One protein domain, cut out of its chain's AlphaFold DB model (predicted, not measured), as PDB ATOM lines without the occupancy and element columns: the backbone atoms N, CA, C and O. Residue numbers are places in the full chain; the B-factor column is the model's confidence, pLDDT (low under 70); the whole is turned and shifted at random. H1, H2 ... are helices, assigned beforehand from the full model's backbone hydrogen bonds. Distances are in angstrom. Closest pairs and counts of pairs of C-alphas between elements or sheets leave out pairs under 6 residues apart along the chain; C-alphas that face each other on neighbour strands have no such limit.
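AT A GLANCE: This is residues 172 to 368 of the 399 residues of an uncharacterized protein of Scrofimicrobium canadense (UniProt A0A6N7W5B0). The longest helix, H7, runs beside H3 in a bundle of four helices, H1, H3, H4 and H7, with H3 nearest the middle and H1 and H7 on its far sides. H6 and H5 cross one end, while little H2 sits by the other, after H1. The printed part has 197 residues with seven named helices, H1 to H7 in chain order, and no named strand: all helix, mostly crossed in packing. It is compact, with a radius of gyration of the C-alphas of 17.5 A and spans of 50 by 39 by 32 A.

IN THESE COORDINATES: Find C-alpha 339 at (123.368, 152.586, 153.229); from there H7, residues 339 to 366, runs 39.6 A to C-alpha 366 at (147.723, 173.696, 176.265), with a kink of 28 degrees near residue 350. Look next for H3, residues 233 to 250, 23.8 A; H4, 262 to 281, 28.7 A; H1, 194 to 217, 34.6 A; H6, 313 to 328, 22.9 A; H5, 294 to 303; and H2, 219 to 223.

HOW THE PARTS SIT: H7 touches H3, opposite ways at 0 degrees, a shallow tilt; C-alphas 234 and 360 are closest, 5.3 A. H3 and H4 form a helical hairpin, touching at C-alphas 244 and 267, 6.9 A. H4 touches H1 at C-alphas 266 and 205, 5.3 A. H3, with residues 245 to 250 alone, touches H6; C-alphas 250 and 322 are closest, 4.5 A. H5 touches H7, about perpendicular at 79 degrees; C-alphas 294 and 343 are closest, 6.5 A. H2 is close to H1 but not clearly touching, at C-alphas 221 and 215, 5.9 A. Every O i to N i+4 pair is within hydrogen-bond range in H1, H3, H4, H5 and H6, 23 of 24 in H7, and 0 of 1 in H2, where 2 of 2 O i to N i+3 pairs are.

THE WHOLE: C-alphas 220 and 333 are the farthest apart, 52.0 A. The printed part has no cut; the links H3 to H4 and H4 to H5 are long. Look for pLDDT under 70 in 43 residues, among them 172 to 179 and 219 to 230.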
ATOM      1  N   PRO A 172     152.846 150.597 166.999       68.25
ATOM      2  CA  PRO A 172     153.941 150.297 166.088       68.25
ATOM      3  C   PRO A 172     154.558 151.569 165.497       68.25
ATOM      4  O   PRO A 172     153.902 152.577 165.258       68.25
ATOM      5  N   SER A 173     155.861 151.530 165.233       61.31
ATOM      6  CA  SER A 173     156.600 152.645 164.644       61.31
ATOM      7  C   SER A 173     157.547 152.113 163.573       61.31
ATOM      8  O   SER A 173     158.565 151.506 163.897       61.31
ATOM      9  N   ARG A 174     157.255 152.356 162.290       50.91
ATOM     10  CA  ARG A 174     158.172 152.018 161.186       50.91
ATOM     11  C   ARG A 174     159.056 153.226 160.864       50.91
ATOM     12  O   ARG A 174     158.544 154.265 160.469       50.91
ATOM     13  N   HIS A 175     160.372 153.092 161.061       47.28
ATOM     14  CA  HIS A 175     161.438 154.020 160.628       47.28
ATOM     15  C   HIS A 175     161.068 155.514 160.601       47.28
ATOM     16  O   HIS A 175     160.627 156.021 159.574       47.28
ATOM     17  N   THR A 176     161.278 156.242 161.707       47.62
ATOM     18  CA  THR A 176     161.105 157.717 161.837       47.62
ATOM     19  C   THR A 176     159.745 158.309 161.437       47.62
ATOM     20  O   THR A 176     159.441 159.437 161.826       47.62
ATOM     21  N   ASN A 177     158.840 157.493 160.895       52.22
ATOM     22  CA  ASN A 177     157.474 157.825 160.557       52.22
ATOM     23  C   ASN A 177     156.502 157.233 161.592       52.22
ATOM     24  O   ASN A 177     156.735 156.138 162.107       52.22
ATOM     25  N   VAL A 178     155.495 158.002 162.003       55.28
ATOM     26  CA  VAL A 178     154.386 157.504 162.828       55.28
ATOM     27  C   VAL A 178     153.382 156.851 161.884       55.28
ATOM     28  O   VAL A 178     152.870 157.491 160.978       55.28
ATOM     29  N   THR A 179     153.128 155.562 162.037       58.78
ATOM     30  CA  THR A 179     152.118 154.883 161.216       58.78
ATOM     31  C   THR A 179     150.730 155.455 161.491       58.78
ATOM     32  O   THR A 179     150.466 155.933 162.595       58.78
ATOM     33  N   SER A 180     149.851 155.449 160.485       70.06
ATOM     34  CA  SER A 180     148.451 155.823 160.699       70.06
ATOM     35  C   SER A 180     147.862 154.931 161.801       70.06
ATOM     36  O   SER A 180     148.229 153.755 161.851       70.06
ATOM     37  N   PRO A 181     146.943 155.417 162.656       74.94
ATOM     38  CA  PRO A 181     146.271 154.559 163.635       74.94
ATOM     39  C   PRO A 181     145.619 153.320 163.011       74.94
ATOM     40  O   PRO A 181     145.534 152.273 163.634       74.94
ATOM     41  N   LEU A 182     145.193 153.413 161.749       77.50
ATOM     42  CA  LEU A 182     144.623 152.273 161.033       77.50
ATOM     43  C   LEU A 182     145.695 151.267 160.590       77.50
ATOM     44  O   LEU A 182     145.439 150.071 160.580       77.50
ATOM     45  N   ASP A 183     146.912 151.719 160.277       74.38
ATOM     46  CA  ASP A 183     148.013 150.822 159.898       74.38
ATOM     47  C   ASP A 183     148.455 149.936 161.076       74.38
ATOM     48  O   ASP A 183     149.035 148.873 160.866       74.38
ATOM     49  N   GLU A 184     148.191 150.354 162.320       77.19
ATOM     50  CA  GLU A 184     148.395 149.522 163.512       77.19
ATOM     51  C   GLU A 184     147.497 148.286 163.510       77.19
ATOM     52  O   GLU A 184     147.911 147.236 163.995       77.19
ATOM     53  N   LEU A 185     146.301 148.389 162.931       81.06
ATOM     54  CA  LEU A 185     145.370 147.273 162.844       81.06
ATOM     55  C   LEU A 185     145.785 146.260 161.769       81.06
ATOM     56  O   LEU A 185     145.383 145.099 161.838       81.06
ATOM     57  N   SER A 186     146.642 146.653 160.820       81.12
ATOM     58  CA  SER A 186     147.034 145.821 159.675       81.12
ATOM     59  C   SER A 186     147.524 144.407 160.035       81.12
ATOM     60  O   SER A 186     147.241 143.492 159.270       81.12
ATOM     61  N   PRO A 187     148.267 144.161 161.137       81.69
ATOM     62  CA  PRO A 187     148.718 142.818 161.500       81.69
ATOM     63  C   PRO A 187     147.602 141.893 161.997       81.69
ATOM     64  O   PRO A 187     147.837 140.688 162.080       81.69
ATOM     65  N   TYR A 188     146.440 142.430 162.379       82.75
ATOM     66  CA  TYR A 188     145.310 141.667 162.921       82.75
ATOM     67  C   TYR A 188     144.308 141.246 161.834       82.75
ATOM     68  O   TYR A 188     143.524 140.328 162.062       82.75
ATOM     69  N   PHE A 189     144.386 141.844 160.641       80.44
ATOM     70  CA  PHE A 189     143.549 141.517 159.483       80.44
ATOM     71  C   PHE A 189     144.363 140.822 158.369       80.44
ATOM     72  O   PHE A 189     145.570 141.048 158.257       80.44
ATOM     73  N   PRO A 190     143.750 139.962 157.528       66.62
ATOM     74  CA  PRO A 190     142.387 139.432 157.631       66.62
ATOM     75  C   PRO A 190     142.303 138.148 158.481       66.62
ATOM     76  O   PRO A 190     141.218 137.742 158.869       66.62
ATOM     77  N   HIS A 191     143.426 137.455 158.723       60.59
ATOM     78  CA  HIS A 191     143.469 136.124 159.352       60.59
ATOM     79  C   HIS A 191     144.557 136.037 160.433       60.59
ATOM     80  O   HIS A 191     145.552 135.318 160.312       60.59
ATOM     81  N   ARG A 192     144.340 136.745 161.537       55.75
ATOM     82  CA  ARG A 192     144.930 136.415 162.835       55.75
ATOM     83  C   ARG A 192     143.769 136.167 163.796       55.75
ATOM     84  O   ARG A 192     142.841 136.959 163.831       55.75
ATOM     85  N   GLY A 193     143.780 135.041 164.513       58.88
ATOM     86  CA  GLY A 193     142.656 134.646 165.373       58.88
ATOM     87  C   GLY A 193     142.238 135.754 166.351       58.88
ATOM     88  O   GLY A 193     143.101 136.510 166.813       58.88
ATOM     89  N   SER A 194     140.939 135.812 166.669       61.84
ATOM     90  CA  SER A 194     140.291 136.781 167.581       61.84
ATOM     91  C   SER A 194     141.110 137.062 168.843       61.84
ATOM     92  O   SER A 194     141.352 138.211 169.196       61.84
ATOM     93  N   ASN A 195     141.696 136.014 169.431       70.31
ATOM     94  CA  ASN A 195     142.514 136.098 170.642       70.31
ATOM     95  C   ASN A 195     143.696 137.083 170.544       70.31
ATOM     96  O   ASN A 195     144.163 137.589 171.561       70.31
ATOM     97  N   SER A 196     144.231 137.341 169.345       82.62
ATOM     98  CA  SER A 196     145.346 138.281 169.170       82.62
ATOM     99  C   SER A 196     144.906 139.746 169.187       82.62
ATOM    100  O   SER A 196     145.639 140.586 169.709       82.62
ATOM    101  N   LEU A 197     143.717 140.040 168.653       87.44
ATOM    102  CA  LEU A 197     143.109 141.366 168.703       87.44
ATOM    103  C   LEU A 197     142.597 141.653 170.115       87.44
ATOM    104  O   LEU A 197     142.888 142.714 170.659       87.44
ATOM    105  N   GLU A 198     141.930 140.680 170.740       89.31
ATOM    106  CA  GLU A 198     141.486 140.766 172.134       89.31
ATOM    107  C   GLU A 198     142.657 141.109 173.068       89.31
ATOM    108  O   GLU A 198     142.584 142.082 173.818       89.31
ATOM    109  N   LEU A 199     143.777 140.379 172.972       89.75
ATOM    110  CA  LEU A 199     144.956 140.631 173.805       89.75
ATOM    111  C   LEU A 199     145.510 142.052 173.618       89.75
ATOM    112  O   LEU A 199     145.871 142.702 174.598       89.75
ATOM    113  N   HIS A 200     145.546 142.543 172.378       90.44
ATOM    114  CA  HIS A 200     145.986 143.905 172.086       90.44
ATOM    115  C   HIS A 200     145.036 144.957 172.675       90.44
ATOM    116  O   HIS A 200     145.499 145.931 173.264       90.44
ATOM    117  N   LEU A 201     143.717 144.751 172.587       92.50
ATOM    118  CA  LEU A 201     142.724 145.651 173.184       92.50
ATOM    119  C   LEU A 201     142.817 145.674 174.716       92.50
ATOM    120  O   LEU A 201     142.729 146.750 175.311       92.50
ATOM    121  N   VAL A 202     143.049 144.520 175.354       94.12
ATOM    122  CA  VAL A 202     143.305 144.435 176.802       94.12
ATOM    123  C   VAL A 202     144.564 145.215 177.170       94.12
ATOM    124  O   VAL A 202     144.529 146.022 178.099       94.12
ATOM    125  N   GLU A 203     145.668 144.997 176.452       93.19
ATOM    126  CA  GLU A 203     146.933 145.690 176.698       93.19
ATOM    127  C   GLU A 203     146.776 147.206 176.531       93.19
ATOM    128  O   GLU A 203     147.153 147.969 177.423       93.19
ATOM    129  N   LEU A 204     146.148 147.644 175.440       94.06
ATOM    130  CA  LEU A 204     145.892 149.051 175.161       94.06
ATOM    131  C   LEU A 204     145.021 149.689 176.250       94.06
ATOM    132  O   LEU A 204     145.367 150.758 176.751       94.06
ATOM    133  N   ARG A 205     143.937 149.026 176.675       95.50
ATOM    134  CA  ARG A 205     143.058 149.508 177.754       95.50
ATOM    135  C   ARG A 205     143.794 149.607 179.088       95.50
ATOM    136  O   ARG A 205     143.655 150.607 179.788       95.50
ATOM    137  N   CYS A 206     144.579 148.595 179.452       95.31
ATOM    138  CA  CYS A 206     145.359 148.594 180.689       95.31
ATOM    139  C   CYS A 206     146.427 149.693 180.686       95.31
ATOM    140  O   CYS A 206     146.564 150.410 181.678       95.31
ATOM    141  N   ASN A 207     147.140 149.874 179.572       95.06
ATOM    142  CA  ASN A 207     148.148 150.924 179.425       95.06
ATOM    143  C   ASN A 207     147.519 152.324 179.437       95.06
ATOM    144  O   ASN A 207     148.079 153.245 180.033       95.06
ATOM    145  N   LEU A 208     146.342 152.479 178.820       94.56
ATOM    146  CA  LEU A 208     145.562 153.713 178.842       94.56
ATOM    147  C   LEU A 208     145.171 154.067 180.277       94.56
ATOM    148  O   LEU A 208     145.541 155.135 180.762       94.56
ATOM    149  N   ASN A 209     144.503 153.150 180.978       93.38
ATOM    150  CA  ASN A 209     144.064 153.373 182.355       93.38
ATOM    151  C   ASN A 209     145.254 153.648 183.276       93.38
ATOM    152  O   ASN A 209     145.238 154.632 184.003       93.38
ATOM    153  N   GLY A 210     146.335 152.870 183.167       91.81
ATOM    154  CA  GLY A 210     147.548 153.093 183.956       91.81
ATOM    155  C   GLY A 210     148.150 154.488 183.758       91.81
ATOM    156  O   GLY A 210     148.593 155.114 184.724       91.81
ATOM    157  N   TYR A 211     148.130 155.018 182.531       91.50
ATOM    158  CA  TYR A 211     148.565 156.388 182.266       91.50
ATOM    159  C   TYR A 211     147.616 157.434 182.867       91.50
ATOM    160  O   TYR A 211     148.080 158.342 183.558       91.50
ATOM    161  N   PHE A 212     146.307 157.319 182.636       89.19
ATOM    162  CA  PHE A 212     145.332 158.296 183.133       89.19
ATOM    163  C   PHE A 212     145.183 158.273 184.661       89.19
ATOM    164  O   PHE A 212     145.035 159.338 185.261       89.19
ATOM    165  N   ASP A 213     145.328 157.112 185.297       86.56
ATOM    166  CA  ASP A 213     145.371 156.969 186.755       86.56
ATOM    167  C   ASP A 213     146.630 157.627 187.335       86.56
ATOM    168  O   ASP A 213     146.548 158.368 188.315       86.56
ATOM    169  N   SER A 214     147.793 157.438 186.699       85.25
ATOM    170  CA  SER A 214     149.033 158.124 187.105       85.25
ATOM    171  C   SER A 214     148.910 159.642 186.949       85.25
ATOM    172  O   SER A 214     149.332 160.415 187.804       85.25
ATOM    173  N   LEU A 215     148.270 160.088 185.868       83.00
ATOM    174  CA  LEU A 215     147.997 161.499 185.609       83.00
ATOM    175  C   LEU A 215     146.972 162.093 186.588       83.00
ATOM    176  O   LEU A 215     146.959 163.303 186.827       83.00
ATOM    177  N   ALA A 216     146.076 161.263 187.124       77.38
ATOM    178  CA  ALA A 216     145.151 161.646 188.180       77.38
ATOM    179  C   ALA A 216     145.838 161.863 189.521       77.38
ATOM    180  O   ALA A 216     145.478 162.819 190.207       77.38
ATOM    181  N   GLN A 217     146.845 161.051 189.830       72.50
ATOM    182  CA  GLN A 217     147.654 161.185 191.036       72.50
ATOM    183  C   GLN A 217     148.563 162.418 190.959       72.50
ATOM    184  O   GLN A 217     148.565 163.243 191.870       72.50
ATOM    185  N   ASP A 218     149.264 162.608 189.836       70.44
ATOM    186  CA  ASP A 218     150.292 163.642 189.718       70.44
ATOM    187  C   ASP A 218     149.947 164.700 188.668       70.44
ATOM    188  O   ASP A 218     150.300 164.614 187.487       70.44
ATOM    189  N   HIS A 219     149.334 165.793 189.124       66.62
ATOM    190  CA  HIS A 219     149.025 166.947 188.276       66.62
ATOM    191  C   HIS A 219     150.248 167.519 187.517       66.62
ATOM    192  O   HIS A 219     150.083 167.928 186.362       66.62
ATOM    193  N   PRO A 220     151.475 167.578 188.080       65.44
ATOM    194  CA  PRO A 220     152.640 168.047 187.326       65.44
ATOM    195  C   PRO A 220     152.975 167.152 186.126       65.44
ATOM    196  O   PRO A 220     153.472 167.654 185.116       65.44
ATOM    197  N   GLY A 221     152.637 165.856 186.194       63.97
ATOM    198  CA  GLY A 221     152.829 164.891 185.110       63.97
ATOM    199  C   GLY A 221     152.093 165.273 183.825       63.97
ATOM    200  O   GLY A 221     152.557 164.950 182.733       63.97
ATOM    201  N   PHE A 222     151.012 166.058 183.923       67.56
ATOM    202  CA  PHE A 222     150.303 166.591 182.756       67.56
ATOM    203  C   PHE A 222     151.191 167.462 181.870       67.56
ATOM    204  O   PHE A 222     151.104 167.380 180.648       67.56
ATOM    205  N   PHE A 223     152.068 168.269 182.468       66.75
ATOM    206  CA  PHE A 223     152.949 169.174 181.727       66.75
ATOM    207  C   PHE A 223     154.202 168.478 181.189       66.75
ATOM    208  O   PHE A 223     155.043 169.133 180.567       66.75
ATOM    209  N   PHE A 224     154.339 167.165 181.402       69.38
ATOM    210  CA  PHE A 224     155.473 166.419 180.890       69.38
ATOM    211  C   PHE A 224     155.514 166.462 179.363       69.38
ATOM    212  O   PHE A 224     154.596 166.012 178.672       69.38
ATOM    213  N   GLN A 225     156.644 166.929 178.837       66.44
ATOM    214  CA  GLN A 225     156.975 166.790 177.430       66.44
ATOM    215  C   GLN A 225     158.356 166.182 177.261       66.44
ATOM    216  O   GLN A 225     159.368 166.755 177.653       66.44
ATOM    217  N   SER A 226     158.412 165.037 176.588       62.72
ATOM    218  CA  SER A 226     159.680 164.401 176.219       62.72
ATOM    219  C   SER A 226     160.486 165.203 175.180       62.72
ATOM    220  O   SER A 226     161.663 164.925 174.948       62.72
ATOM    221  N   GLY A 227     159.847 166.163 174.496       56.94
ATOM    222  CA  GLY A 227     160.393 166.847 173.319       56.94
ATOM    223  C   GLY A 227     160.460 165.978 172.055       56.94
ATOM    224  O   GLY A 227     160.841 166.484 171.001       56.94
ATOM    225  N   ALA A 228     160.089 164.698 172.138       62.25
ATOM    226  CA  ALA A 228     159.897 163.818 170.996       62.25
ATOM    227  C   ALA A 228     158.408 163.762 170.634       62.25
ATOM    228  O   ALA A 228     157.555 163.551 171.496       62.25
ATOM    229  N   ASP A 229     158.103 163.891 169.343       63.72
ATOM    230  CA  ASP A 229     156.726 164.003 168.840       63.72
ATOM    231  C   ASP A 229     155.820 162.822 169.234       63.72
ATOM    232  O   ASP A 229     154.605 162.959 169.254       63.72
ATOM    233  N   ARG A 230     156.399 161.664 169.562       67.56
ATOM    234  CA  ARG A 230     155.691 160.396 169.814       67.56
ATOM    235  C   ARG A 230     155.422 160.100 171.281       67.56
ATOM    236  O   ARG A 230     154.723 159.151 171.596       67.56
ATOM    237  N   PHE A 231     156.016 160.871 172.181       77.00
ATOM    238  CA  PHE A 231     155.881 160.656 173.619       77.00
ATOM    239  C   PHE A 231     155.191 161.879 174.206       77.00
ATOM    240  O   PHE A 231     155.820 162.725 174.849       77.00
ATOM    241  N   ALA A 232     153.903 161.986 173.876       80.00
ATOM    242  CA  ALA A 232     153.017 163.059 174.282       80.00
ATOM    243  C   ALA A 232     151.583 162.533 174.418       80.00
ATOM    244  O   ALA A 232     151.136 161.690 173.643       80.00
ATOM    245  N   MET A 233     150.844 163.086 175.373       85.44
ATOM    246  CA  MET A 233     149.453 162.721 175.632       85.44
ATOM    247  C   MET A 233     148.515 162.906 174.424       85.44
ATOM    248  O   MET A 233     147.774 161.969 174.129       85.44
ATOM    249  N   PRO A 234     148.576 164.015 173.651       85.06
ATOM    250  CA  PRO A 234     147.734 164.162 172.463       85.06
ATOM    251  C   PRO A 234     147.979 163.073 171.415       85.06
ATOM    252  O   PRO A 234     147.046 162.672 170.729       85.06
ATOM    253  N   PHE A 235     149.217 162.578 171.311       83.50
ATOM    254  CA  PHE A 235     149.562 161.480 170.413       83.50
ATOM    255  C   PHE A 235     148.945 160.157 170.876       83.50
ATOM    256  O   PHE A 235     148.302 159.486 170.077       83.50
ATOM    257  N   ALA A 236     149.089 159.807 172.157       88.00
ATOM    258  CA  ALA A 236     148.508 158.581 172.698       88.00
ATOM    259  C   ALA A 236     146.977 158.563 172.549       88.00
ATOM    260  O   ALA A 236     146.417 157.592 172.056       88.00
ATOM    261  N   VAL A 237     146.315 159.679 172.882       89.38
ATOM    262  CA  VAL A 237     144.861 159.834 172.714       89.38
ATOM    263  C   VAL A 237     144.454 159.697 171.250       89.38
ATOM    264  O   VAL A 237     143.471 159.026 170.956       89.38
ATOM    265  N   PHE A 238     145.213 160.300 170.334       85.12
ATOM    266  CA  PHE A 238     144.954 160.194 168.903       85.12
ATOM    267  C   PHE A 238     145.089 158.759 168.382       85.12
ATOM    268  O   PHE A 238     144.219 158.301 167.645       85.12
ATOM    269  N   MET A 239     146.146 158.039 168.768       85.50
ATOM    270  CA  MET A 239     146.345 156.657 168.329       85.50
ATOM    271  C   MET A 239     145.240 155.745 168.863       85.50
ATOM    272  O   MET A 239     144.584 155.079 168.070       85.50
ATOM    273  N   THR A 240     144.942 155.802 170.168       91.38
ATOM    274  CA  THR A 240     143.846 155.024 170.765       91.38
ATOM    275  C   THR A 240     142.494 155.353 170.130       91.38
ATOM    276  O   THR A 240     141.711 154.447 169.850       91.38
ATOM    277  N   ALA A 241     142.217 156.635 169.862       89.94
ATOM    278  CA  ALA A 241     140.996 157.035 169.173       89.94
ATOM    279  C   ALA A 241     140.921 156.438 167.769       89.94
ATOM    280  O   ALA A 241     139.876 155.925 167.396       89.94
ATOM    281  N   GLY A 242     142.019 156.449 167.014       86.19
ATOM    282  CA  GLY A 242     142.053 155.873 165.676       86.19
ATOM    283  C   GLY A 242     141.878 154.348 165.658       86.19
ATOM    284  O   GLY A 242     141.205 153.830 164.766       86.19
ATOM    285  N   THR A 243     142.381 153.633 166.670       88.69
ATOM    286  CA  THR A 243     142.090 152.203 166.891       88.69
ATOM    287  C   THR A 243     140.588 151.974 167.107       88.69
ATOM    288  O   THR A 243     139.990 151.103 166.472       88.69
ATOM    289  N   ILE A 244     139.955 152.796 167.956       91.88
ATOM    290  CA  ILE A 244     138.502 152.766 168.198       91.88
ATOM    291  C   ILE A 244     137.732 153.131 166.918       91.88
ATOM    292  O   ILE A 244     136.747 152.471 166.594       91.88
ATOM    293  N   GLU A 245     138.184 154.139 166.164       89.81
ATOM    294  CA  GLU A 245     137.580 154.552 164.894       89.81
ATOM    295  C   GLU A 245     137.541 153.394 163.898       89.81
ATOM    296  O   GLU A 245     136.479 153.097 163.349       89.81
ATOM    297  N   GLY A 246     138.673 152.712 163.706       87.06
ATOM    298  CA  GLY A 246     138.790 151.569 162.802       87.06
ATOM    299  C   GLY A 246     137.839 150.435 163.166       87.06
ATOM    300  O   GLY A 246     137.036 150.012 162.335       87.06
ATOM    301  N   LEU A 247     137.896 149.976 164.417       89.12
ATOM    302  CA  LEU A 247     137.182 148.775 164.860       89.12
ATOM    303  C   LEU A 247     135.690 149.002 165.118       89.12
ATOM    304  O   LEU A 247     134.884 148.119 164.844       89.12
ATOM    305  N   ARG A 248     135.294 150.167 165.644       89.44
ATOM    306  CA  ARG A 248     133.892 150.439 166.007       89.44
ATOM    307  C   ARG A 248     133.092 151.057 164.870       89.44
ATOM    308  O   ARG A 248     131.898 150.794 164.749       89.44
ATOM    309  N   TYR A 249     133.729 151.909 164.067       89.12
ATOM    310  CA  TYR A 249     133.040 152.704 163.051       89.12
ATOM    311  C   TYR A 249     133.499 152.407 161.626       89.12
ATOM    312  O   TYR A 249     132.746 152.707 160.702       89.12
ATOM    313  N   GLY A 250     134.683 151.823 161.423       84.81
ATOM    314  CA  GLY A 250     135.255 151.519 160.108       84.81
ATOM    315  C   GLY A 250     134.807 150.185 159.500       84.81
ATOM    316  O   GLY A 250     134.727 150.088 158.275       84.81
ATOM    317  N   ILE A 251     134.380 149.219 160.317       86.56
ATOM    318  CA  ILE A 251     133.855 147.908 159.885       86.56
ATOM    319  C   ILE A 251     132.359 147.720 160.220       86.56
ATOM    320  O   ILE A 251     131.854 148.381 161.130       86.56
ATOM    321  N   PRO A 252     131.620 146.865 159.480       85.00
ATOM    322  CA  PRO A 252     130.221 146.544 159.783       85.00
ATOM    323  C   PRO A 252     130.054 145.872 161.153       85.00
ATOM    324  O   PRO A 252     130.913 145.104 161.579       85.00
ATOM    325  N   GLN A 253     128.913 146.083 161.820       80.62
ATOM    326  CA  GLN A 253     128.631 145.472 163.134       80.62
ATOM    327  C   GLN A 253     128.524 143.936 163.091       80.62
ATOM    328  O   GLN A 253     128.658 143.264 164.114       80.62
ATOM    329  N   SER A 254     128.282 143.365 161.911       78.81
ATOM    330  CA  SER A 254     128.297 141.919 161.680       78.81
ATOM    331  C   SER A 254     129.706 141.317 161.718       78.81
ATOM    332  O   SER A 254     129.836 140.104 161.864       78.81
ATOM    333  N   HIS A 255     130.755 142.134 161.594       81.31
ATOM    334  CA  HIS A 255     132.130 141.658 161.529       81.31
ATOM    335  C   HIS A 255     132.626 141.188 162.917       81.31
ATOM    336  O   HIS A 255     132.453 141.924 163.894       81.31
ATOM    337  N   PRO A 256     133.312 140.030 163.037       81.75
ATOM    338  CA  PRO A 256     133.801 139.512 164.322       81.75
ATOM    339  C   PRO A 256     134.639 140.516 165.126       81.75
ATOM    340  O   PRO A 256     134.425 140.676 166.322       81.75
ATOM    341  N   ALA A 257     135.523 141.270 164.463       82.38
ATOM    342  CA  ALA A 257     136.351 142.293 165.116       82.38
ATOM    343  C   ALA A 257     135.545 143.462 165.731       82.38
ATOM    344  O   ALA A 257     136.021 144.100 166.667       82.38
ATOM    345  N   ALA A 258     134.330 143.743 165.237       84.06
ATOM    346  CA  ALA A 258     133.433 144.743 165.828       84.06
ATOM    347  C   ALA A 258     132.684 144.197 167.058       84.06
ATOM    348  O   ALA A 258     132.181 144.969 167.873       84.06
ATOM    349  N   GLN A 259     132.606 142.868 167.184       85.81
ATOM    350  CA  GLN A 259     131.913 142.149 168.256       85.81
ATOM    351  C   GLN A 259     132.848 141.729 169.399       85.81
ATOM    352  O   GLN A 259     132.399 141.091 170.352       85.81
ATOM    353  N   GLU A 260     134.129 142.097 169.329       87.62
ATOM    354  CA  GLU A 260     135.103 141.820 170.384       87.62
ATOM    355  C   GLU A 260     134.642 142.418 171.731       87.62
ATOM    356  O   GLU A 260     134.438 143.635 171.828       87.62
ATOM    357  N   PRO A 261     134.507 141.614 172.805       89.56
ATOM    358  CA  PRO A 261     133.978 142.077 174.093       89.56
ATOM    359  C   PRO A 261     134.793 143.192 174.764       89.56
ATOM    360  O   PRO A 261     134.262 143.956 175.574       89.56
ATOM    361  N   GLU A 262     136.088 143.290 174.453       91.69
ATOM    362  CA  GLU A 262     136.978 144.314 175.009       91.69
ATOM    363  C   GLU A 262     136.859 145.669 174.299       91.69
ATOM    364  O   GLU A 262     137.210 146.691 174.891       91.69
ATOM    365  N   LEU A 263     136.309 145.726 173.081       92.25
ATOM    366  CA  LEU A 263     136.177 146.979 172.332       92.25
ATOM    367  C   LEU A 263     135.246 147.992 173.036       92.25
ATOM    368  O   LEU A 263     135.668 149.139 173.218       92.25
ATOM    369  N   PRO A 264     134.036 147.622 173.512       93.12
ATOM    370  CA  PRO A 264     133.210 148.523 174.320       93.12
ATOM    371  C   PRO A 264     133.903 148.971 175.612       93.12
ATOM    372  O   PRO A 264     133.855 150.149 175.956       93.12
ATOM    373  N   ARG A 265     134.627 148.069 176.290       94.19
ATOM    374  CA  ARG A 265     135.348 148.384 177.539       94.19
ATOM    375  C   ARG A 265     136.465 149.397 177.320       94.19
ATOM    376  O   ARG A 265     136.687 150.264 178.169       94.19
ATOM    377  N   LEU A 266     137.181 149.283 176.200       94.88
ATOM    378  CA  LEU A 266     138.180 150.263 175.787       94.88
ATOM    379  C   LEU A 266     137.518 151.613 175.489       94.88
ATOM    380  O   LEU A 266     138.029 152.631 175.946       94.88
ATOM    381  N   CYS A 267     136.376 151.626 174.791       94.19
ATOM    382  CA  CYS A 267     135.628 152.856 174.516       94.19
ATOM    383  C   CYS A 267     135.196 153.562 175.806       94.19
ATOM    384  O   CYS A 267     135.473 154.748 175.963       94.19
ATOM    385  N   ASP A 268     134.591 152.834 176.746       94.56
ATOM    386  CA  ASP A 268     134.133 153.390 178.024       94.56
ATOM    387  C   ASP A 268     135.307 153.934 178.850       94.56
ATOM    388  O   ASP A 268     135.247 155.039 179.392       94.56
ATOM    389  N   SER A 269     136.412 153.180 178.900       94.31
ATOM    390  CA  SER A 269     137.640 153.596 179.587       94.31
ATOM    391  C   SER A 269     138.232 154.860 178.961       94.31
ATOM    392  O   SER A 269     138.629 155.784 179.672       94.31
ATOM    393  N   PHE A 270     138.260 154.930 177.631       95.31
ATOM    394  CA  PHE A 270     138.761 156.073 176.881       95.31
ATOM    395  C   PHE A 270     137.889 157.313 177.089       95.31
ATOM    396  O   PHE A 270     138.396 158.358 177.493       95.31
ATOM    397  N   GLU A 271     136.577 157.207 176.894       93.19
ATOM    398  CA  GLU A 271     135.654 158.330 177.067       93.19
ATOM    399  C   GLU A 271     135.610 158.830 178.516       93.19
ATOM    400  O   GLU A 271     135.606 160.046 178.738       93.19
ATOM    401  N   GLY A 272     135.639 157.915 179.492       92.25
ATOM    402  CA  GLY A 272     135.724 158.240 180.917       92.25
ATOM    403  C   GLY A 272     137.039 158.930 181.285       92.25
ATOM    404  O   GLY A 272     137.053 159.900 182.038       92.25
ATOM    405  N   SER A 273     138.152 158.491 180.700       91.81
ATOM    406  CA  SER A 273     139.459 159.130 180.887       91.81
ATOM    407  C   SER A 273     139.487 160.555 180.320       91.81
ATOM    408  O   SER A 273     139.992 161.484 180.957       91.81
ATOM    409  N   LEU A 274     138.892 160.763 179.140       91.19
ATOM    410  CA  LEU A 274     138.776 162.096 178.548       91.19
ATOM    411  C   LEU A 274     137.852 163.006 179.363       91.19
ATOM    412  O   LEU A 274     138.218 164.158 179.599       91.19
ATOM    413  N   SER A 275     136.683 162.524 179.810       90.00
ATOM    414  CA  SER A 275     135.761 163.330 180.626       90.00
ATOM    415  C   SER A 275     136.404 163.769 181.935       90.00
ATOM    416  O   SER A 275     136.332 164.946 182.269       90.00
ATOM    417  N   GLN A 276     137.135 162.879 182.610       87.12
ATOM    418  CA  GLN A 276     137.852 163.222 183.838       87.12
ATOM    419  C   GLN A 276     138.824 164.389 183.640       87.12
ATOM    420  O   GLN A 276     138.871 165.296 184.471       87.12
ATOM    421  N   ILE A 277     139.588 164.409 182.543       86.44
ATOM    422  CA  ILE A 277     140.489 165.533 182.239       86.44
ATOM    423  C   ILE A 277     139.695 166.799 181.922       86.44
ATOM    424  O   ILE A 277     140.040 167.882 182.400       86.44
ATOM    425  N   VAL A 278     138.638 166.673 181.128       87.69
ATOM    426  CA  VAL A 278     137.791 167.798 180.727       87.69
ATOM    427  C   VAL A 278     137.179 168.483 181.940       87.69
ATOM    428  O   VAL A 278     137.325 169.696 182.085       87.69
ATOM    429  N   ASP A 279     136.595 167.709 182.847       85.81
ATOM    430  CA  ASP A 279     135.995 168.202 184.082       85.81
ATOM    431  C   ASP A 279     137.069 168.779 185.011       85.81
ATOM    432  O   ASP A 279     136.923 169.875 185.560       85.81
ATOM    433  N   ARG A 280     138.216 168.094 185.130       80.31
ATOM    434  CA  ARG A 280     139.333 168.527 185.983       80.31
ATOM    435  C   ARG A 280     139.879 169.894 185.587       80.31
ATOM    436  O   ARG A 280     140.162 170.708 186.471       80.31
ATOM    437  N   TYR A 281     140.046 170.144 184.290       79.56
ATOM    438  CA  TYR A 281     140.577 171.404 183.765       79.56
ATOM    439  C   TYR A 281     139.492 172.398 183.332       79.56
ATOM    440  O   TYR A 281     139.829 173.471 182.824       79.56
ATOM    441  N   ASN A 282     138.215 172.074 183.562       84.06
ATOM    442  CA  ASN A 282     137.054 172.850 183.128       84.06
ATOM    443  C   ASN A 282     137.139 173.230 181.640       84.06
ATOM    444  O   ASN A 282     137.041 174.396 181.244       84.06
ATOM    445  N   TRP A 283     137.447 172.243 180.804       84.69
ATOM    446  CA  TRP A 283     137.601 172.452 179.380       84.69
ATOM    447  C   TRP A 283     136.240 172.516 178.690       84.69
ATOM    448  O   TRP A 283     135.581 171.510 178.496       84.69
ATOM    449  N   GLU A 284     135.894 173.681 178.158       83.31
ATOM    450  CA  GLU A 284     134.829 173.774 177.153       83.31
ATOM    451  C   GLU A 284     135.198 172.962 175.901       83.31
ATOM    452  O   GLU A 284     136.205 173.256 175.241       83.31
ATOM    453  N   ILE A 285     134.408 171.923 175.624       78.06
ATOM    454  CA  ILE A 285     134.445 171.129 174.396       78.06
ATOM    455  C   ILE A 285     133.175 171.453 173.596       78.06
ATOM    456  O   ILE A 285     132.091 171.446 174.182       78.06
ATOM    457  N   PRO A 286     133.284 171.749 172.286       76.12
ATOM    458  CA  PRO A 286     132.127 172.003 171.438       76.12
ATOM    459  C   PRO A 286     131.147 170.828 171.448       76.12
ATOM    460  O   PRO A 286     131.554 169.667 171.482       76.12
ATOM    461  N   GLN A 287     129.857 171.145 171.368       72.81
ATOM    462  CA  GLN A 287     128.834 170.151 171.053       72.81
ATOM    463  C   GLN A 287     129.120 169.545 169.667       72.81
ATOM    464  O   GLN A 287     129.658 170.249 168.803       72.81
ATOM    465  N   PRO A 288     128.791 168.262 169.447       71.00
ATOM    466  CA  PRO A 288     129.007 167.618 168.159       71.00
ATOM    467  C   PRO A 288     128.270 168.375 167.050       71.00
ATOM    468  O   PRO A 288     127.145 168.839 167.244       71.00
ATOM    469  N   SER A 289     128.921 168.519 165.895       67.81
ATOM    470  CA  SER A 289     128.321 169.141 164.712       67.81
ATOM    471  C   SER A 289     127.011 168.441 164.346       67.81
ATOM    472  O   SER A 289     126.912 167.217 164.451       67.81
ATOM    473  N   ASN A 290     126.016 169.208 163.891       75.75
ATOM    474  CA  ASN A 290     124.764 168.634 163.406       75.75
ATOM    475  C   ASN A 290     125.058 167.665 162.255       75.75
ATOM    476  O   ASN A 290     125.673 168.056 161.264       75.75
ATOM    477  N   ALA A 291     124.620 166.415 162.402       76.94
ATOM    478  CA  ALA A 291     124.749 165.419 161.352       76.94
ATOM    479  C   ALA A 291     123.972 165.861 160.101       76.94
ATOM    480  O   ALA A 291     122.865 166.399 160.202       76.94
ATOM    481  N   LEU A 292     124.559 165.620 158.926       81.38
ATOM    482  CA  LEU A 292     123.862 165.748 157.646       81.38
ATOM    483  C   LEU A 292     122.650 164.816 157.621       81.38
ATOM    484  O   LEU A 292     122.673 163.762 158.248       81.38
ATOM    485  N   SER A 293     121.603 165.178 156.879       85.19
ATOM    486  CA  SER A 293     120.490 164.250 156.644       85.19
ATOM    487  C   SER A 293     120.950 163.024 155.843       85.19
ATOM    488  O   SER A 293     121.936 163.094 155.109       85.19
ATOM    489  N   LEU A 294     120.220 161.907 155.947       84.81
ATOM    490  CA  LEU A 294     120.540 160.659 155.239       84.81
ATOM    491  C   LEU A 294     120.733 160.869 153.726       84.81
ATOM    492  O   LEU A 294     121.678 160.331 153.156       84.81
ATOM    493  N   GLU A 295     119.872 161.676 153.102       83.94
ATOM    494  CA  GLU A 295     119.923 161.981 151.664       83.94
ATOM    495  C   GLU A 295     121.173 162.796 151.294       83.94
ATOM    496  O   GLU A 295     121.876 162.475 150.336       83.94
ATOM    497  N   GLN A 296     121.508 163.813 152.095       84.38
ATOM    498  CA  GLN A 296     122.721 164.616 151.900       84.38
ATOM    499  C   GLN A 296     123.987 163.781 152.102       84.38
ATOM    500  O   GLN A 296     124.933 163.890 151.322       84.38
ATOM    501  N   PHE A 297     123.988 162.913 153.115       86.06
ATOM    502  CA  PHE A 297     125.091 161.999 153.372       86.06
ATOM    503  C   PHE A 297     125.299 161.030 152.206       86.06
ATOM    504  O   PHE A 297     126.430 160.889 151.749       86.06
ATOM    505  N   SER A 298     124.245 160.379 151.694       82.44
ATOM    506  CA  SER A 298     124.389 159.434 150.577       82.44
ATOM    507  C   SER A 298     124.937 160.108 149.323       82.44
ATOM    508  O   SER A 298     125.830 159.567 148.668       82.44
ATOM    509  N   ASP A 299     124.456 161.316 149.036       83.31
ATOM    510  CA  ASP A 299     124.900 162.126 147.909       83.31
ATOM    511  C   ASP A 299     126.385 162.498 148.019       83.31
ATOM    512  O   ASP A 299     127.158 162.318 147.074       83.31
ATOM    513  N   GLU A 300     126.818 163.001 149.174       82.88
ATOM    514  CA  GLU A 300     128.212 163.393 149.406       82.88
ATOM    515  C   GLU A 300     129.161 162.192 149.508       82.88
ATOM    516  O   GLU A 300     130.297 162.229 149.015       82.88
ATOM    517  N   TYR A 301     128.690 161.088 150.084       80.81
ATOM    518  CA  TYR A 301     129.437 159.839 150.162       80.81
ATOM    519  C   TYR A 301     129.722 159.271 148.765       80.81
ATOM    520  O   TYR A 301     130.825 158.782 148.511       80.81
ATOM    521  N   GLN A 302     128.788 159.407 147.818       79.38
ATOM    522  CA  GLN A 302     129.024 159.057 146.416       79.38
ATOM    523  C   GLN A 302     129.937 160.073 145.712       79.38
ATOM    524  O   GLN A 302     130.909 159.681 145.057       79.38
ATOM    525  N   ARG A 303     129.701 161.383 145.886       77.38
ATOM    526  CA  ARG A 303     130.502 162.449 145.243       77.38
ATOM    527  C   ARG A 303     131.973 162.447 145.655       77.38
ATOM    528  O   ARG A 303     132.824 162.778 144.833       77.38
ATOM    529  N   SER A 304     132.301 161.996 146.866       67.06
ATOM    530  CA  SER A 304     133.694 161.880 147.332       67.06
ATOM    531  C   SER A 304     134.568 160.899 146.524       67.06
ATOM    532  O   SER A 304     135.765 160.809 146.787       67.06
ATOM    533  N   TYR A 305     134.019 160.173 145.528       61.12
ATOM    534  CA  TYR A 305     134.803 159.354 144.585       61.12
ATOM    535  C   TYR A 305     135.491 160.244 143.534       61.12
ATOM    536  O   TYR A 305     136.498 159.838 142.958       61.12
ATOM    537  N   GLY A 306     134.968 161.452 143.289       57.25
ATOM    538  CA  GLY A 306     135.474 162.397 142.297       57.25
ATOM    539  C   GLY A 306     136.510 163.368 142.866       57.25
ATOM    540  O   GLY A 306     136.267 164.062 143.849       57.25
ATOM    541  N   SER A 307     137.662 163.469 142.198       47.81
ATOM    542  CA  SER A 307     138.859 164.222 142.615       47.81
ATOM    543  C   SER A 307     138.740 165.767 142.587       47.81
ATOM    544  O   SER A 307     139.749 166.445 142.393       47.81
ATOM    545  N   GLY A 308     137.558 166.371 142.766       50.28
ATOM    546  CA  GLY A 308     137.426 167.825 142.571       50.28
ATOM    547  C   GLY A 308     136.199 168.543 143.131       50.28
ATOM    548  O   GLY A 308     135.829 169.558 142.553       50.28
ATOM    549  N   SER A 309     135.559 168.071 144.206       52.28
ATOM    550  CA  SER A 309     134.391 168.767 144.786       52.28
ATOM    551  C   SER A 309     134.585 169.206 146.244       52.28
ATOM    552  O   SER A 309     135.323 168.575 146.999       52.28
ATOM    553  N   ASP A 310     133.922 170.314 146.593       65.44
ATOM    554  CA  ASP A 310     133.731 170.883 147.936       65.44
ATOM    555  C   ASP A 310     132.831 169.939 148.758       65.44
ATOM    556  O   ASP A 310     131.631 170.154 148.895       65.44
ATOM    557  N   VAL A 311     133.382 168.785 149.153       65.69
ATOM    558  CA  VAL A 311     132.690 167.763 149.956       65.69
ATOM    559  C   VAL A 311     132.863 168.083 151.436       65.69
ATOM    560  O   VAL A 311     133.946 168.518 151.840       65.69
ATOM    561  N   ASP A 312     131.845 167.797 152.253       76.12
ATOM    562  CA  ASP A 312     131.970 167.871 153.705       76.12
ATOM    563  C   ASP A 312     133.194 167.080 154.201       76.12
ATOM    564  O   ASP A 312     133.433 165.909 153.866       76.12
ATOM    565  N   GLN A 313     134.002 167.753 155.017       76.81
ATOM    566  CA  GLN A 313     135.271 167.236 155.508       76.81
ATOM    567  C   GLN A 313     135.100 165.957 156.341       76.81
ATOM    568  O   GLN A 313     135.946 165.057 156.271       76.81
ATOM    569  N   TYR A 314     134.025 165.859 157.125       81.12
ATOM    570  CA  TYR A 314     133.750 164.704 157.968       81.12
ATOM    571  C   TYR A 314     133.277 163.517 157.135       81.12
ATOM    572  O   TYR A 314     133.743 162.404 157.375       81.12
ATOM    573  N   VAL A 315     132.445 163.730 156.111       82.81
ATOM    574  CA  VAL A 315     132.028 162.654 155.191       82.81
ATOM    575  C   VAL A 315     133.231 162.078 154.446       82.81
ATOM    576  O   VAL A 315     133.415 160.859 154.399       82.81
ATOM    577  N   ALA A 316     134.114 162.937 153.930       80.19
ATOM    578  CA  ALA A 316     135.331 162.498 153.251       80.19
ATOM    579  C   ALA A 316     136.273 161.710 154.183       80.19
ATOM    580  O   ALA A 316     136.855 160.703 153.767       80.19
ATOM    581  N   ARG A 317     136.422 162.135 155.447       82.06
ATOM    582  CA  ARG A 317     137.234 161.428 156.455       82.06
ATOM    583  C   ARG A 317     136.616 160.082 156.837       82.06
ATOM    584  O   ARG A 317     137.332 159.083 156.818       82.06
ATOM    585  N   PHE A 318     135.313 160.038 157.117       83.88
ATOM    586  CA  PHE A 318     134.596 158.801 157.438       83.88
ATOM    587  C   PHE A 318     134.722 157.777 156.316       83.88
ATOM    588  O   PHE A 318     135.005 156.604 156.535       83.88
ATOM    589  N   ARG A 319     134.582 158.231 155.076       83.12
ATOM    590  CA  ARG A 319     134.736 157.352 153.934       83.12
ATOM    591  C   ARG A 319     136.155 156.806 153.800       83.12
ATOM    592  O   ARG A 319     136.310 155.625 153.501       83.12
ATOM    593  N   ARG A 320     137.188 157.631 154.009       81.62
ATOM    594  CA  ARG A 320     138.578 157.143 154.016       81.62
ATOM    595  C   ARG A 320     138.757 156.056 155.065       81.62
ATOM    596  O   ARG A 320     139.284 155.007 154.724       81.62
ATOM    597  N   LEU A 321     138.245 156.278 156.275       84.19
ATOM    598  CA  LEU A 321     138.232 155.290 157.353       84.19
ATOM    599  C   LEU A 321     137.609 153.960 156.896       84.19
ATOM    600  O   LEU A 321     138.270 152.927 156.983       84.19
ATOM    601  N   VAL A 322     136.391 153.992 156.343       84.00
ATOM    602  CA  VAL A 322     135.704 152.791 155.833       84.00
ATOM    603  C   VAL A 322     136.513 152.121 154.719       84.00
ATOM    604  O   VAL A 322     136.741 150.920 154.774       84.00
ATOM    605  N   SER A 323     137.017 152.893 153.749       80.31
ATOM    606  CA  SER A 323     137.794 152.357 152.623       80.31
ATOM    607  C   SER A 323     139.146 151.765 153.031       80.31
ATOM    608  O   SER A 323     139.611 150.803 152.428       80.31
ATOM    609  N   SER A 324     139.795 152.331 154.052       80.50
ATOM    610  CA  SER A 324     141.056 151.820 154.589       80.50
ATOM    611  C   SER A 324     140.832 150.513 155.336       80.50
ATOM    612  O   SER A 324     141.601 149.578 155.137       80.50
ATOM    613  N   MET A 325     139.766 150.419 156.134       82.38
ATOM    614  CA  MET A 325     139.409 149.175 156.818       82.38
ATOM    615  C   MET A 325     138.988 148.087 155.828       82.38
ATOM    616  O   MET A 325     139.501 146.977 155.910       82.38
ATOM    617  N   SER A 326     138.160 148.412 154.830       78.94
ATOM    618  CA  SER A 326     137.764 147.450 153.791       78.94
ATOM    619  C   SER A 326     138.928 147.004 152.902       78.94
ATOM    620  O   SER A 326     138.863 145.949 152.292       78.94
ATOM    621  N   ALA A 327     139.991 147.806 152.775       78.75
ATOM    622  CA  ALA A 327     141.193 147.407 152.040       78.75
ATOM    623  C   ALA A 327     142.093 146.450 152.843       78.75
ATOM    624  O   ALA A 327     142.837 145.674 152.245       78.75
ATOM    625  N   MET A 328     142.058 146.522 154.178       77.38
ATOM    626  CA  MET A 328     142.787 145.602 155.065       77.38
ATOM    627  C   MET A 328     142.035 144.287 155.266       77.38
ATOM    628  O   MET A 328     142.654 143.238 155.441       77.38
ATOM    629  N   ASP A 329     140.709 144.360 155.240       72.88
ATOM    630  CA  ASP A 329     139.813 143.242 155.453       72.88
ATOM    631  C   ASP A 329     139.351 142.656 154.114       72.88
ATOM    632  O   ASP A 329     138.487 143.202 153.434       72.88
ATOM    633  N   THR A 330     139.923 141.521 153.709       62.25
ATOM    634  CA  THR A 330     139.438 140.737 152.559       62.25
ATOM    635  C   THR A 330     138.197 139.921 152.943       62.25
ATOM    636  O   THR A 330     138.171 138.704 152.739       62.25
ATOM    637  N   ALA A 331     137.215 140.548 153.594       55.56
ATOM    638  CA  ALA A 331     135.995 139.883 154.032       55.56
ATOM    639  C   ALA A 331     135.120 139.459 152.832       55.56
ATOM    640  O   ALA A 331     135.130 140.125 151.793       55.56
ATOM    641  N   PRO A 332     134.375 138.342 152.955       50.53
ATOM    642  CA  PRO A 332     133.496 137.829 151.906       50.53
ATOM    643  C   PRO A 332     132.355 138.805 151.572       50.53
ATOM    644  O   PRO A 332     131.888 139.547 152.436       50.53
ATOM    645  N   GLU A 333     131.888 138.751 150.319       49.66
ATOM    646  CA  GLU A 333     130.848 139.599 149.698       49.66
ATOM    647  C   GLU A 333     129.530 139.712 150.508       49.66
ATOM    648  O   GLU A 333     128.758 140.642 150.305       49.66
ATOM    649  N   ASP A 334     129.298 138.835 151.491       47.62
ATOM    650  CA  ASP A 334     128.103 138.811 152.351       47.62
ATOM    651  C   ASP A 334     128.068 139.903 153.449       47.62
ATOM    652  O   ASP A 334     127.060 140.057 154.140       47.62
ATOM    653  N   CYS A 335     129.153 140.667 153.643       52.81
ATOM    654  CA  CYS A 335     129.246 141.765 154.621       52.81
ATOM    655  C   CYS A 335     129.079 143.169 154.002       52.81
ATOM    656  O   CYS A 335     129.610 144.148 154.534       52.81
ATOM    657  N   GLU A 336     128.347 143.304 152.892       58.69
ATOM    658  CA  GLU A 336     128.004 144.622 152.348       58.69
ATOM    659  C   GLU A 336     127.106 145.404 153.322       58.69
ATOM    660  O   GLU A 336     125.954 145.056 153.593       58.69
ATOM    661  N   ALA A 337     127.647 146.494 153.870       63.91
ATOM    662  CA  ALA A 337     126.904 147.384 154.748       63.91
ATOM    663  C   ALA A 337     125.796 148.108 153.966       63.91
ATOM    664  O   ALA A 337     126.061 148.812 152.990       63.91
ATOM    665  N   SER A 338     124.552 147.989 154.435       78.62
ATOM    666  CA  SER A 338     123.436 148.782 153.914       78.62
ATOM    667  C   SER A 338     123.719 150.283 154.068       78.62
ATOM    668  O   SER A 338     124.346 150.712 155.039       78.62
ATOM    669  N   THR A 339     123.216 151.119 153.155       79.94
ATOM    670  CA  THR A 339     123.368 152.586 153.229       79.94
ATOM    671  C   THR A 339     122.858 153.160 154.559       79.94
ATOM    672  O   THR A 339     123.414 154.134 155.066       79.94
ATOM    673  N   SER A 340     121.844 152.532 155.164       83.50
ATOM    674  CA  SER A 340     121.341 152.897 156.492       83.50
ATOM    675  C   SER A 340     122.320 152.559 157.626       83.50
ATOM    676  O   SER A 340     122.458 153.360 158.550       83.50
ATOM    677  N   ASP A 341     123.036 151.431 157.546       86.00
ATOM    678  CA  ASP A 341     124.091 151.056 158.504       86.00
ATOM    679  C   ASP A 341     125.271 152.034 158.425       86.00
ATOM    680  O   ASP A 341     125.717 152.562 159.445       86.00
ATOM    681  N   LEU A 342     125.713 152.363 157.205       86.44
ATOM    682  CA  LEU A 342     126.774 153.349 156.976       86.44
ATOM    683  C   LEU A 342     126.421 154.721 157.558       86.44
ATOM    684  O   LEU A 342     127.261 155.343 158.209       86.44
ATOM    685  N   TYR A 343     125.184 155.179 157.365       89.62
ATOM    686  CA  TYR A 343     124.722 156.449 157.921       89.62
ATOM    687  C   TYR A 343     124.628 156.426 159.453       89.62
ATOM    688  O   TYR A 343     125.070 157.367 160.113       89.62
ATOM    689  N   SER A 344     124.102 155.343 160.034       90.00
ATOM    690  CA  SER A 344     124.050 155.166 161.491       90.00
ATOM    691  C   SER A 344     125.452 155.230 162.107       90.00
ATOM    692  O   SER A 344     125.709 156.003 163.035       90.00
ATOM    693  N   ARG A 345     126.406 154.496 161.521       90.00
ATOM    694  CA  ARG A 345     127.820 154.518 161.921       90.00
ATOM    695  C   ARG A 345     128.442 155.899 161.761       90.00
ATOM    696  O   ARG A 345     129.150 156.323 162.667       90.00
ATOM    697  N   TYR A 346     128.146 156.612 160.675       90.12
ATOM    698  CA  TYR A 346     128.596 157.991 160.474       90.12
ATOM    699  C   TYR A 346     128.090 158.928 161.577       90.12
ATOM    700  O   TYR A 346     128.880 159.694 162.119       90.12
ATOM    701  N   CYS A 347     126.813 158.841 161.965       90.69
ATOM    702  CA  CYS A 347     126.243 159.695 163.012       90.69
ATOM    703  C   CYS A 347     126.933 159.478 164.366       90.69
ATOM    704  O   CYS A 347     127.317 160.438 165.038       90.69
ATOM    705  N   HIS A 348     127.136 158.215 164.753       90.38
ATOM    706  CA  HIS A 348     127.841 157.879 165.991       90.38
ATOM    707  C   HIS A 348     129.329 158.249 165.932       90.38
ATOM    708  O   HIS A 348     129.861 158.817 166.888       90.38
ATOM    709  N   TRP A 349     129.987 157.992 164.800       91.50
ATOM    710  CA  TRP A 349     131.376 158.376 164.570       91.50
ATOM    711  C   TRP A 349     131.565 159.893 164.631       91.50
ATOM    712  O   TRP A 349     132.505 160.350 165.272       91.50
ATOM    713  N   LEU A 350     130.661 160.682 164.040       89.44
ATOM    714  CA  LEU A 350     130.725 162.144 164.043       89.44
ATOM    715  C   LEU A 350     130.662 162.701 165.472       89.44
ATOM    716  O   LEU A 350     131.458 163.568 165.841       89.44
ATOM    717  N   ALA A 351     129.758 162.170 166.299       88.81
ATOM    718  CA  ALA A 351     129.640 162.564 167.700       88.81
ATOM    719  C   ALA A 351     130.902 162.220 168.511       88.81
ATOM    720  O   ALA A 351     131.364 163.023 169.323       88.81
ATOM    721  N   PHE A 352     131.488 161.050 168.255       90.38
ATOM    722  CA  PHE A 352     132.739 160.626 168.878       90.38
ATOM    723  C   PHE A 352     133.922 161.503 168.435       90.38
ATOM    724  O   PHE A 352     134.634 162.066 169.271       90.38
ATOM    725  N   ILE A 353     134.120 161.665 167.125       87.00
ATOM    726  CA  ILE A 353     135.342 162.267 166.593       87.00
ATOM    727  C   ILE A 353     135.409 163.773 166.811       87.00
ATOM    728  O   ILE A 353     136.477 164.305 167.091       87.00
ATOM    729  N   THR A 354     134.274 164.470 166.779       85.50
ATOM    730  CA  THR A 354     134.227 165.909 167.089       85.50
ATOM    731  C   THR A 354     134.710 166.195 168.512       85.50
ATOM    732  O   THR A 354     135.497 167.122 168.727       85.50
ATOM    733  N   ARG A 355     134.318 165.356 169.479       86.94
ATOM    734  CA  ARG A 355     134.776 165.441 170.871       86.94
ATOM    735  C   ARG A 355     136.269 165.145 170.996       86.94
ATOM    736  O   ARG A 355     136.977 165.884 171.685       86.94
ATOM    737  N   VAL A 356     136.751 164.094 170.333       87.56
ATOM    738  CA  VAL A 356     138.171 163.709 170.346       87.56
ATOM    739  C   VAL A 356     139.043 164.777 169.688       87.56
ATOM    740  O   VAL A 356     140.016 165.214 170.298       87.56
ATOM    741  N   ASP A 357     138.688 165.258 168.497       83.06
ATOM    742  CA  ASP A 357     139.434 166.293 167.776       83.06
ATOM    743  C   ASP A 357     139.518 167.582 168.608       83.06
ATOM    744  O   ASP A 357     140.590 168.180 168.742       83.06
ATOM    745  N   ALA A 358     138.410 167.992 169.231       83.81
ATOM    746  CA  ALA A 358     138.384 169.150 170.116       83.81
ATOM    747  C   ALA A 358     139.276 168.959 171.351       83.81
ATOM    748  O   ALA A 358     140.026 169.872 171.717       83.81
ATOM    749  N   PHE A 359     139.229 167.776 171.968       87.19
ATOM    750  CA  PHE A 359     140.093 167.420 173.088       87.19
ATOM    751  C   PHE A 359     141.568 167.469 172.688       87.19
ATOM    752  O   PHE A 359     142.355 168.176 173.316       87.19
ATOM    753  N   VAL A 360     141.944 166.778 171.613       84.69
ATOM    754  CA  VAL A 360     143.316 166.695 171.106       84.69
ATOM    755  C   VAL A 360     143.826 168.078 170.707       84.69
ATOM    756  O   VAL A 360     144.952 168.435 171.053       84.69
ATOM    757  N   ALA A 361     143.007 168.907 170.053       79.69
ATOM    758  CA  ALA A 361     143.365 170.279 169.700       79.69
ATOM    759  C   ALA A 361     143.570 171.163 170.939       79.69
ATOM    760  O   ALA A 361     144.462 172.018 170.967       79.69
ATOM    761  N   LYS A 362     142.753 170.986 171.979       82.19
ATOM    762  CA  LYS A 362     142.887 171.727 173.236       82.19
ATOM    763  C   LYS A 362     144.110 171.278 174.025       82.19
ATOM    764  O   LYS A 362     144.932 172.125 174.359       82.19
ATOM    765  N   ALA A 363     144.288 169.974 174.213       82.81
ATOM    766  CA  ALA A 363     145.460 169.387 174.850       82.81
ATOM    767  C   ALA A 363     146.750 169.778 174.116       82.81
ATOM    768  O   ALA A 363     147.717 170.193 174.747       82.81
ATOM    769  N   SER A 364     146.753 169.750 172.781       78.75
ATOM    770  CA  SER A 364     147.920 170.146 171.986       78.75
ATOM    771  C   SER A 364     148.268 171.623 172.161       78.75
ATOM    772  O   SER A 364     149.438 171.968 172.315       78.75
ATOM    773  N   ARG A 365     147.263 172.509 172.188       78.25
ATOM    774  CA  ARG A 365     147.469 173.944 172.453       78.25
ATOM    775  C   ARG A 365     147.962 174.199 173.870       78.25
ATOM    776  O   ARG A 365     148.894 174.982 174.043       78.25
ATOM    777  N   GLU A 366     147.356 173.547 174.857       76.44
ATOM    778  CA  GLU A 366     147.723 173.696 176.265       76.44
ATOM    779  C   GLU A 366     149.130 173.203 176.544       76.44
ATOM    780  O   GLU A 366     149.870 173.884 177.245       76.44
ATOM    781  N   LEU A 367     149.518 172.084 175.938       73.81
ATOM    782  CA  LEU A 367     150.847 171.508 176.071       73.81
ATOM    783  C   LEU A 367     151.847 172.115 175.088       73.81
ATOM    784  O   LEU A 367     153.007 171.742 175.103       73.81
ATOM    785  N   LEU A 368     151.457 173.043 174.212       69.19
ATOM    786  CA  LEU A 368     152.337 173.547 173.154       69.19
ATOM    787  C   LEU A 368     152.898 172.433 172.236       69.19
ATOM    788  O   LEU A 368     153.936 172.637 171.596       69.19
TER     789      LEU A 368